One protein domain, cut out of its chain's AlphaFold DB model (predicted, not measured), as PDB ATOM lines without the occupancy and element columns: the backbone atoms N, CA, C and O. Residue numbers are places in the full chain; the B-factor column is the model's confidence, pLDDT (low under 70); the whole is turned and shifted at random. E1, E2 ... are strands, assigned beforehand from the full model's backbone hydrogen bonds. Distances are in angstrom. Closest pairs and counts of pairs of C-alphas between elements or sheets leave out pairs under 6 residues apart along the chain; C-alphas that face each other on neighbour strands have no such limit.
ATOM      1  N   LEU A   3     146.231 172.072 109.784       96.12
ATOM      2  CA  LEU A   3     146.424 172.612 108.442       96.12
ATOM      3  C   LEU A   3     147.074 171.531 107.578       96.12
ATOM      4  O   LEU A   3     148.144 171.023 107.923       96.12
ATOM      5  N   SER A   4     146.442 171.188 106.464       96.94
ATOM      6  CA  SER A   4     146.853 170.084 105.602       96.94
ATOM      7  C   SER A   4     146.844 170.480 104.139       96.94
ATOM      8  O   SER A   4     145.934 171.150 103.670       96.94
ATOM      9  N   ILE A   5     147.821 169.992 103.389       96.31
ATOM     10  CA  ILE A   5     147.772 169.975 101.932       96.31
ATOM     11  C   ILE A   5     146.961 168.752 101.528       96.31
ATOM     12  O   ILE A   5     147.242 167.631 101.968       96.31
ATOM     13  N   VAL A   6     145.959 168.969 100.687       95.50
ATOM     14  CA  VAL A   6     145.103 167.926 100.133       95.50
ATOM     15  C   VAL A   6     145.219 167.895  98.609       95.50
ATOM     16  O   VAL A   6     145.392 168.935  97.972       95.50
ATOM     17  N   LYS A   7     145.110 166.702  98.019       94.12
ATOM     18  CA  LYS A   7     145.173 166.472  96.566       94.12
ATOM     19  C   LYS A   7     143.930 165.735  96.069       94.12
ATOM     20  O   LYS A   7     143.395 164.916  96.821       94.12
ATOM     21  N   PRO A   8     143.462 165.993  94.836       91.81
ATOM     22  CA  PRO A   8     142.347 165.274  94.252       91.81
ATOM     23  C   PRO A   8     142.714 163.798  94.054       91.81
ATOM     24  O   PRO A   8     143.845 163.434  93.744       91.81
ATOM     25  N   THR A   9     141.732 162.930  94.237       87.81
ATOM     26  CA  THR A   9     141.776 161.503  93.927       87.81
ATOM     27  C   THR A   9     140.456 161.155  93.252       87.81
ATOM     28  O   THR A   9     139.387 161.465  93.788       87.81
ATOM     29  N   GLU A  10     140.511 160.529  92.077       84.44
ATOM     30  CA  GLU A  10     139.315 160.015  91.407       84.44
ATOM     31  C   GLU A  10     138.877 158.712  92.085       84.44
ATOM     32  O   GLU A  10     139.614 157.727  92.126       84.44
ATOM     33  N   GLY A  11     137.680 158.722  92.671       74.56
ATOM     34  CA  GLY A  11     137.037 157.515  93.176       74.56
ATOM     35  C   GLY A  11     136.494 156.655  92.034       74.56
ATOM     36  O   GLY A  11     136.289 157.130  90.918       74.56
ATOM     37  N   SER A  12     136.156 155.398  92.330       72.25
ATOM     38  CA  SER A  12     135.650 154.402  91.364       72.25
ATOM     39  C   SER A  12     134.383 154.798  90.586       72.25
ATOM     40  O   SER A  12     134.009 154.121  89.633       72.25
ATOM     41  N   THR A  13     133.717 155.887  90.976       78.06
ATOM     42  CA  THR A  13     132.517 156.451  90.334       78.06
ATOM     43  C   THR A  13     132.798 157.715  89.509       78.06
ATOM     44  O   THR A  13     131.865 158.410  89.114       78.06
ATOM     45  N   GLY A  14     134.068 158.074  89.287       77.62
ATOM     46  CA  GLY A  14     134.463 159.314  88.604       77.62
ATOM     47  C   GLY A  14     134.248 160.593  89.429       77.62
ATOM     48  O   GLY A  14     134.459 161.706  88.931       77.62
ATOM     49  N   LYS A  15     133.818 160.454  90.695       79.62
ATOM     50  CA  LYS A  15     133.778 161.539  91.684       79.62
ATOM     51  C   LYS A  15     135.210 161.864  92.121       79.62
ATOM     52  O   LYS A  15     135.899 161.001  92.662       79.62
ATOM     53  N   ILE A  16     135.630 163.117  91.951       82.06
ATOM     54  CA  ILE A  16     136.863 163.616  92.564       82.06
ATOM     55  C   ILE A  16     136.596 163.933  94.037       82.06
ATOM     56  O   ILE A  16     135.685 164.696  94.359       82.06
ATOM     57  N   THR A  17     137.428 163.392  94.920       85.81
ATOM     58  CA  THR A  17     137.488 163.763  96.342       85.81
ATOM     59  C   THR A  17     138.890 164.259  96.665       85.81
ATOM     60  O   THR A  17     139.844 163.793  96.049       85.81
ATOM     61  N   TYR A  18     139.051 165.187  97.606       89.00
ATOM     62  CA  TYR A  18     140.389 165.535  98.084       89.00
ATOM     63  C   TYR A  18     140.784 164.638  99.255       89.00
ATOM     64  O   TYR A  18     140.021 164.468 100.209       89.00
ATOM     65  N   GLN A  19     141.996 164.095  99.200       91.88
ATOM     66  CA  GLN A  19     142.608 163.345 100.291       91.88
ATOM     67  C   GLN A  19     143.788 164.112 100.878       91.88
ATOM     68  O   GLN A  19     144.475 164.846 100.169       91.88
ATOM     69  N   ILE A  20     144.025 163.931 102.179       94.19
ATOM     70  CA  ILE A  20     145.178 164.509 102.872       94.19
ATOM     71  C   ILE A  20     146.448 163.918 102.268       94.19
ATOM     72  O   ILE A  20     146.715 162.728 102.403       94.19
ATOM     73  N   TYR A  21     147.220 164.776 101.608       94.50
ATOM     74  CA  TYR A  21     148.560 164.459 101.142       94.50
ATOM     75  C   TYR A  21     149.558 164.622 102.293       94.50
ATOM     76  O   TYR A  21     150.377 163.737 102.530       94.50
ATOM     77  N   LYS A  22     149.472 165.734 103.041       95.50
ATOM     78  CA  LYS A  22     150.382 166.021 104.161       95.50
ATOM     79  C   LYS A  22     149.775 167.030 105.134       95.50
ATOM     80  O   LYS A  22     149.412 168.127 104.719       95.50
ATOM     81  N   THR A  23     149.704 166.700 106.422       96.88
ATOM     82  CA  THR A  23     149.437 167.697 107.476       96.88
ATOM     83  C   THR A  23     150.720 168.486 107.726       96.88
ATOM     84  O   THR A  23     151.760 167.885 107.990       96.88
ATOM     85  N   ILE A  24     150.661 169.814 107.620       97.00
ATOM     86  CA  ILE A  24     151.828 170.711 107.703       97.00
ATOM     87  C   ILE A  24     151.877 171.529 108.998       97.00
ATOM     88  O   ILE A  24     152.931 172.042 109.358       97.00
ATOM     89  N   LEU A  25     150.753 171.623 109.713       96.56
ATOM     90  CA  LEU A  25     150.673 172.210 111.047       96.56
ATOM     91  C   LEU A  25     149.554 171.526 111.841       96.56
ATOM     92  O   LEU A  25     148.483 171.236 111.311       96.56
ATOM     93  N   THR A  26     149.791 171.287 113.127       95.44
ATOM     94  CA  THR A  26     148.749 170.969 114.111       95.44
ATOM     95  C   THR A  26     148.905 171.950 115.261       95.44
ATOM     96  O   THR A  26     150.009 172.112 115.771       95.44
ATOM     97  N   VAL A  27     147.814 172.610 115.645       90.62
ATOM     98  CA  VAL A  27     147.750 173.486 116.820       90.62
ATOM     99  C   VAL A  27     146.759 172.870 117.792       90.62
ATOM    100  O   VAL A  27     145.591 172.673 117.438       90.62
ATOM    101  N   ASP A  28     147.238 172.531 118.981       88.12
ATOM    102  CA  ASP A  28     146.474 171.868 120.031       88.12
ATOM    103  C   ASP A  28     146.964 172.374 121.404       88.12
ATOM    104  O   ASP A  28     148.164 172.268 121.678       88.12
ATOM    105  N   PRO A  29     146.097 172.972 122.243       84.31
ATOM    106  CA  PRO A  29     144.698 173.297 121.965       84.31
ATOM    107  C   PRO A  29     144.562 174.508 121.017       84.31
ATOM    108  O   PRO A  29     145.495 175.287 120.840       84.31
ATOM    109  N   PHE A  30     143.396 174.682 120.385       82.94
ATOM    110  CA  PHE A  30     143.122 175.794 119.458       82.94
ATOM    111  C   PHE A  30     141.742 176.399 119.721       82.94
ATOM    112  O   PHE A  30     140.782 175.650 119.884       82.94
ATOM    113  N   ALA A  31     141.645 177.733 119.698       80.25
ATOM    114  CA  ALA A  31     140.419 178.494 119.973       80.25
ATOM    115  C   ALA A  31     139.787 178.206 121.356       80.25
ATOM    116  O   ALA A  31     138.568 178.218 121.508       80.25
ATOM    117  N   GLN A  32     140.621 177.978 122.382       79.50
ATOM    118  CA  GLN A  32     140.173 177.890 123.787       79.50
ATOM    119  C   GLN A  32     139.589 179.215 124.293       79.50
ATOM    120  O   GLN A  32     138.716 179.223 125.154       79.50
ATOM    121  N   ASN A  33     140.097 180.323 123.753       78.44
ATOM    122  CA  ASN A  33     139.611 181.677 123.956       78.44
ATOM    123  C   ASN A  33     139.355 182.284 122.566       78.44
ATOM    124  O   ASN A  33     139.970 181.857 121.587       78.44
ATOM    125  N   GLY A  49     153.233 168.775  91.540       92.00
ATOM    126  CA  GLY A  49     151.942 168.579  90.861       92.00
ATOM    127  C   GLY A  49     150.822 169.375  91.529       92.00
ATOM    128  O   GLY A  49     149.800 168.805  91.903       92.00
ATOM    129  N   CYS A  50     151.090 170.657  91.761       93.94
ATOM    130  CA  CYS A  50     150.182 171.649  92.336       93.94
ATOM    131  C   CYS A  50     150.255 172.922  91.476       93.94
ATOM    132  O   CYS A  50     150.430 174.024  91.992       93.94
ATOM    133  N   ASP A  51     150.275 172.757  90.158       92.44
ATOM    134  CA  ASP A  51     150.704 173.791  89.214       92.44
ATOM    135  C   ASP A  51     149.521 174.638  88.711       92.44
ATOM    136  O   ASP A  51     149.710 175.752  88.226       92.44
ATOM    137  N   SER A  52     148.293 174.139  88.880       91.12
ATOM    138  CA  SER A  52     147.031 174.793  88.536       91.12
ATOM    139  C   SER A  52     146.020 174.780  89.689       91.12
ATOM    140  O   SER A  52     146.057 173.950  90.599       91.12
ATOM    141  N   ALA A  53     145.060 175.706  89.636       89.94
ATOM    142  CA  ALA A  53     143.956 175.764  90.588       89.94
ATOM    143  C   ALA A  53     143.130 174.463  90.557       89.94
ATOM    144  O   ALA A  53     142.603 174.072  89.516       89.94
ATOM    145  N   GLY A  54     142.992 173.809  91.711       88.69
ATOM    146  CA  GLY A  54     142.334 172.510  91.850       88.69
ATOM    147  C   GLY A  54     143.280 171.303  91.892       88.69
ATOM    148  O   GLY A  54     142.862 170.268  92.411       88.69
ATOM    149  N   ASP A  55     144.540 171.424  91.465       92.50
ATOM    150  CA  ASP A  55     145.533 170.344  91.602       92.50
ATOM    151  C   ASP A  55     145.851 170.061  93.076       92.50
ATOM    152  O   ASP A  55     146.034 168.917  93.485       92.50
ATOM    153  N   CYS A  56     145.873 171.112  93.895       94.25
ATOM    154  CA  CYS A  56     146.087 171.042  95.333       94.25
ATOM    155  C   CYS A  56     145.246 172.096  96.050       94.25
ATOM    156  O   CYS A  56     144.994 173.183  95.526       94.25
ATOM    157  N   ALA A  57     144.856 171.791  97.284       94.75
ATOM    158  CA  ALA A  57     144.237 172.758  98.177       94.75
ATOM    159  C   ALA A  57     144.867 172.702  99.573       94.75
ATOM    160  O   ALA A  57     145.349 171.661 100.023       94.75
ATOM    161  N   LEU A  58     144.837 173.834 100.264       95.38
ATOM    162  CA  LEU A  58     145.120 173.949 101.681       95.38
ATOM    163  C   LEU A  58     143.805 173.770 102.445       95.38
ATOM    164  O   LEU A  58     142.904 174.604 102.349       95.38
ATOM    165  N   GLN A  59     143.690 172.667 103.179       95.88
ATOM    166  CA  GLN A  59     142.606 172.395 104.110       95.88
ATOM    167  C   GLN A  59     142.978 172.925 105.497       95.88
ATOM    168  O   GLN A  59     143.896 172.410 106.135       95.88
ATOM    169  N   PHE A  60     142.221 173.895 105.994       93.94
ATOM    170  CA  PHE A  60     142.173 174.223 107.413       93.94
ATOM    171  C   PHE A  60     141.028 173.420 108.037       93.94
ATOM    172  O   PHE A  60     139.874 173.541 107.636       93.94
ATOM    173  N   TYR A  61     141.355 172.555 108.991       93.62
ATOM    174  CA  TYR A  61     140.409 171.698 109.697       93.62
ATOM    175  C   TYR A  61     140.376 172.088 111.174       93.62
ATOM    176  O   TYR A  61     141.345 171.890 111.918       93.62
ATOM    177  N   TRP A  62     139.238 172.601 111.626       91.00
ATOM    178  CA  TRP A  62     138.963 172.808 113.042       91.00
ATOM    179  C   TRP A  62     137.815 171.905 113.486       91.00
ATOM    180  O   TRP A  62     136.784 171.826 112.827       91.00
ATOM    181  N   HIS A  63     138.012 171.214 114.604       89.81
ATOM    182  CA  HIS A  63     136.958 170.538 115.345       89.81
ATOM    183  C   HIS A  63     136.892 171.178 116.730       89.81
ATOM    184  O   HIS A  63     137.940 171.485 117.304       89.81
ATOM    185  N   SER A  64     135.680 171.393 117.228       86.75
ATOM    186  CA  SER A  64     135.410 171.849 118.586       86.75
ATOM    187  C   SER A  64     134.656 170.749 119.317       86.75
ATOM    188  O   SER A  64     133.482 170.515 119.024       86.75
ATOM    189  N   ASP A  65     135.321 170.098 120.271       85.75
ATOM    190  CA  ASP A  65     134.715 169.048 121.097       85.75
ATOM    191  C   ASP A  65     133.560 169.618 121.941       85.75
ATOM    192  O   ASP A  65     132.500 169.004 122.052       85.75
ATOM    193  N   ILE A  66     133.720 170.850 122.451       86.19
ATOM    194  CA  ILE A  66     132.708 171.569 123.249       86.19
ATOM    195  C   ILE A  66     131.419 171.777 122.445       86.19
ATOM    196  O   ILE A  66     130.321 171.597 122.966       86.19
ATOM    197  N   ALA A  67     131.546 172.159 121.172       87.06
ATOM    198  CA  ALA A  67     130.406 172.440 120.302       87.06
ATOM    199  C   ALA A  67     129.963 171.230 119.459       87.06
ATOM    200  O   ALA A  67     129.010 171.362 118.688       87.06
ATOM    201  N   SER A  68     130.666 170.090 119.562       89.00
ATOM    202  CA  SER A  68     130.527 168.899 118.704       89.00
ATOM    203  C   SER A  68     130.456 169.220 117.202       89.00
ATOM    204  O   SER A  68     129.690 168.615 116.453       89.00
ATOM    205  N   GLN A  69     131.238 170.206 116.753       88.81
ATOM    206  CA  GLN A  69     131.159 170.766 115.399       88.81
ATOM    207  C   GLN A  69     132.513 170.768 114.693       88.81
ATOM    208  O   GLN A  69     133.560 170.990 115.302       88.81
ATOM    209  N   THR A  70     132.470 170.546 113.380       90.31
ATOM    210  CA  THR A  70     133.636 170.545 112.495       90.31
ATOM    211  C   THR A  70     133.494 171.632 111.440       90.31
ATOM    212  O   THR A  70     132.480 171.705 110.750       90.31
ATOM    213  N   TYR A  71     134.551 172.421 111.270       88.75
ATOM    214  CA  TYR A  71     134.677 173.480 110.279       88.75
ATOM    215  C   TYR A  71     135.896 173.190 109.387       88.75
ATOM    216  O   TYR A  71     137.028 173.532 109.747       88.75
ATOM    217  N   PRO A  72     135.700 172.520 108.237       90.62
ATOM    218  CA  PRO A  72     136.715 172.375 107.209       90.62
ATOM    219  C   PRO A  72     136.580 173.513 106.192       90.62
ATOM    220  O   PRO A  72     135.568 173.626 105.502       90.62
ATOM    221  N   THR A  73     137.614 174.336 106.060       91.81
ATOM    222  CA  THR A  73     137.723 175.346 105.001       91.81
ATOM    223  C   THR A  73     138.872 174.994 104.062       91.81
ATOM    224  O   THR A  73     139.848 174.353 104.453       91.81
ATOM    225  N   CYS A  74     138.722 175.347 102.786       92.69
ATOM    226  CA  CYS A  74     139.601 174.881 101.718       92.69
ATOM    227  C   CYS A  74     139.905 176.018 100.742       92.69
ATOM    228  O   CYS A  74     138.983 176.584 100.157       92.69
ATOM    229  N   ALA A  75     141.187 176.312 100.536       92.81
ATOM    230  CA  ALA A  75     141.667 177.268  99.540       92.81
ATOM    231  C   ALA A  75     142.525 176.542  98.497       92.81
ATOM    232  O   ALA A  75     143.312 175.676  98.871       92.81
ATOM    233  N   ASP A  76     142.403 176.877  97.211       93.50
ATOM    234  CA  ASP A  76     143.358 176.373  96.213       93.50
ATOM    235  C   ASP A  76     144.760 176.892  96.518       93.50
ATOM    236  O   ASP A  76     144.924 178.034  96.948       93.50
ATOM    237  N   ILE A  77     145.767 176.071  96.228       93.00
ATOM    238  CA  ILE A  77     147.162 176.504  96.228       93.00
ATOM    239  C   ILE A  77     147.807 176.168  94.891       93.00
ATOM    240  O   ILE A  77     147.624 175.075  94.360       93.00
TER     241      ILE A  77
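AT A GLANCE: This is residues 3 to 33 and 49 to 77 of the 186 residues of an uncharacterized protein of Phytophthora infestans (UniProt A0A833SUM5). Two antiparallel hairpins, E1 with E2 and E3 with E4, join side by side into one strongly twisted, curled sheet with no named helix over either face. The hairpins meet through residues 3 to 6 of E1 and 57 to 60 of E3 and spread from there toward their turns as a wide V. The 60 printed residues hold four named strands, E1 to E4 along the chain, in the sheet order E2, E1, E3, E4, all antiparallel; the class is all strand. The whole is loose, with a radius of gyration of the C-alphas of 13.6 A, and elongated, spanning 39 by 25 by 15 A.

HOW THE PARTS SIT: E1, residues 3 to 10, and E2, residues 16 to 26, form a hairpin at 161 degrees; N 9 and O 17 are 2.8 A apart, within hydrogen-bond range. E2, an edge strand, bends by 61 degrees at residue 22. On the other side of E1 is E3, residues 57 to 64, antiparallel at 119 degrees, with N 4 and O 59 at 2.8 A. E3 and E4, residues 69 to 76, form a hairpin at 167 degrees, with N 60 and O 73 at 2.9 A. The edge strands E2 and E4 are apart.

IN THESE COORDINATES: E1 begins at C-alpha 3 (146.424, 172.612, 108.442) and is 22.3 A long. E2 is 25.7 A, E3 22.3 A and E4 23.4 A, ending at C-alpha 76 (143.358, 176.373, 96.213).

THE WHOLE: The C-alphas farthest apart, those of Ser 12 and Asn 33, are 42.7 A apart. Residues 34 to 48 are not printed; C-alphas 33 and 49 are 37.7 A apart across this cut, which lies in the link E2 to E3. The links E1 to E2 and E3 to E4 are tight. Mean pLDDT of the printed part is 89.6, and no printed residue is under 70.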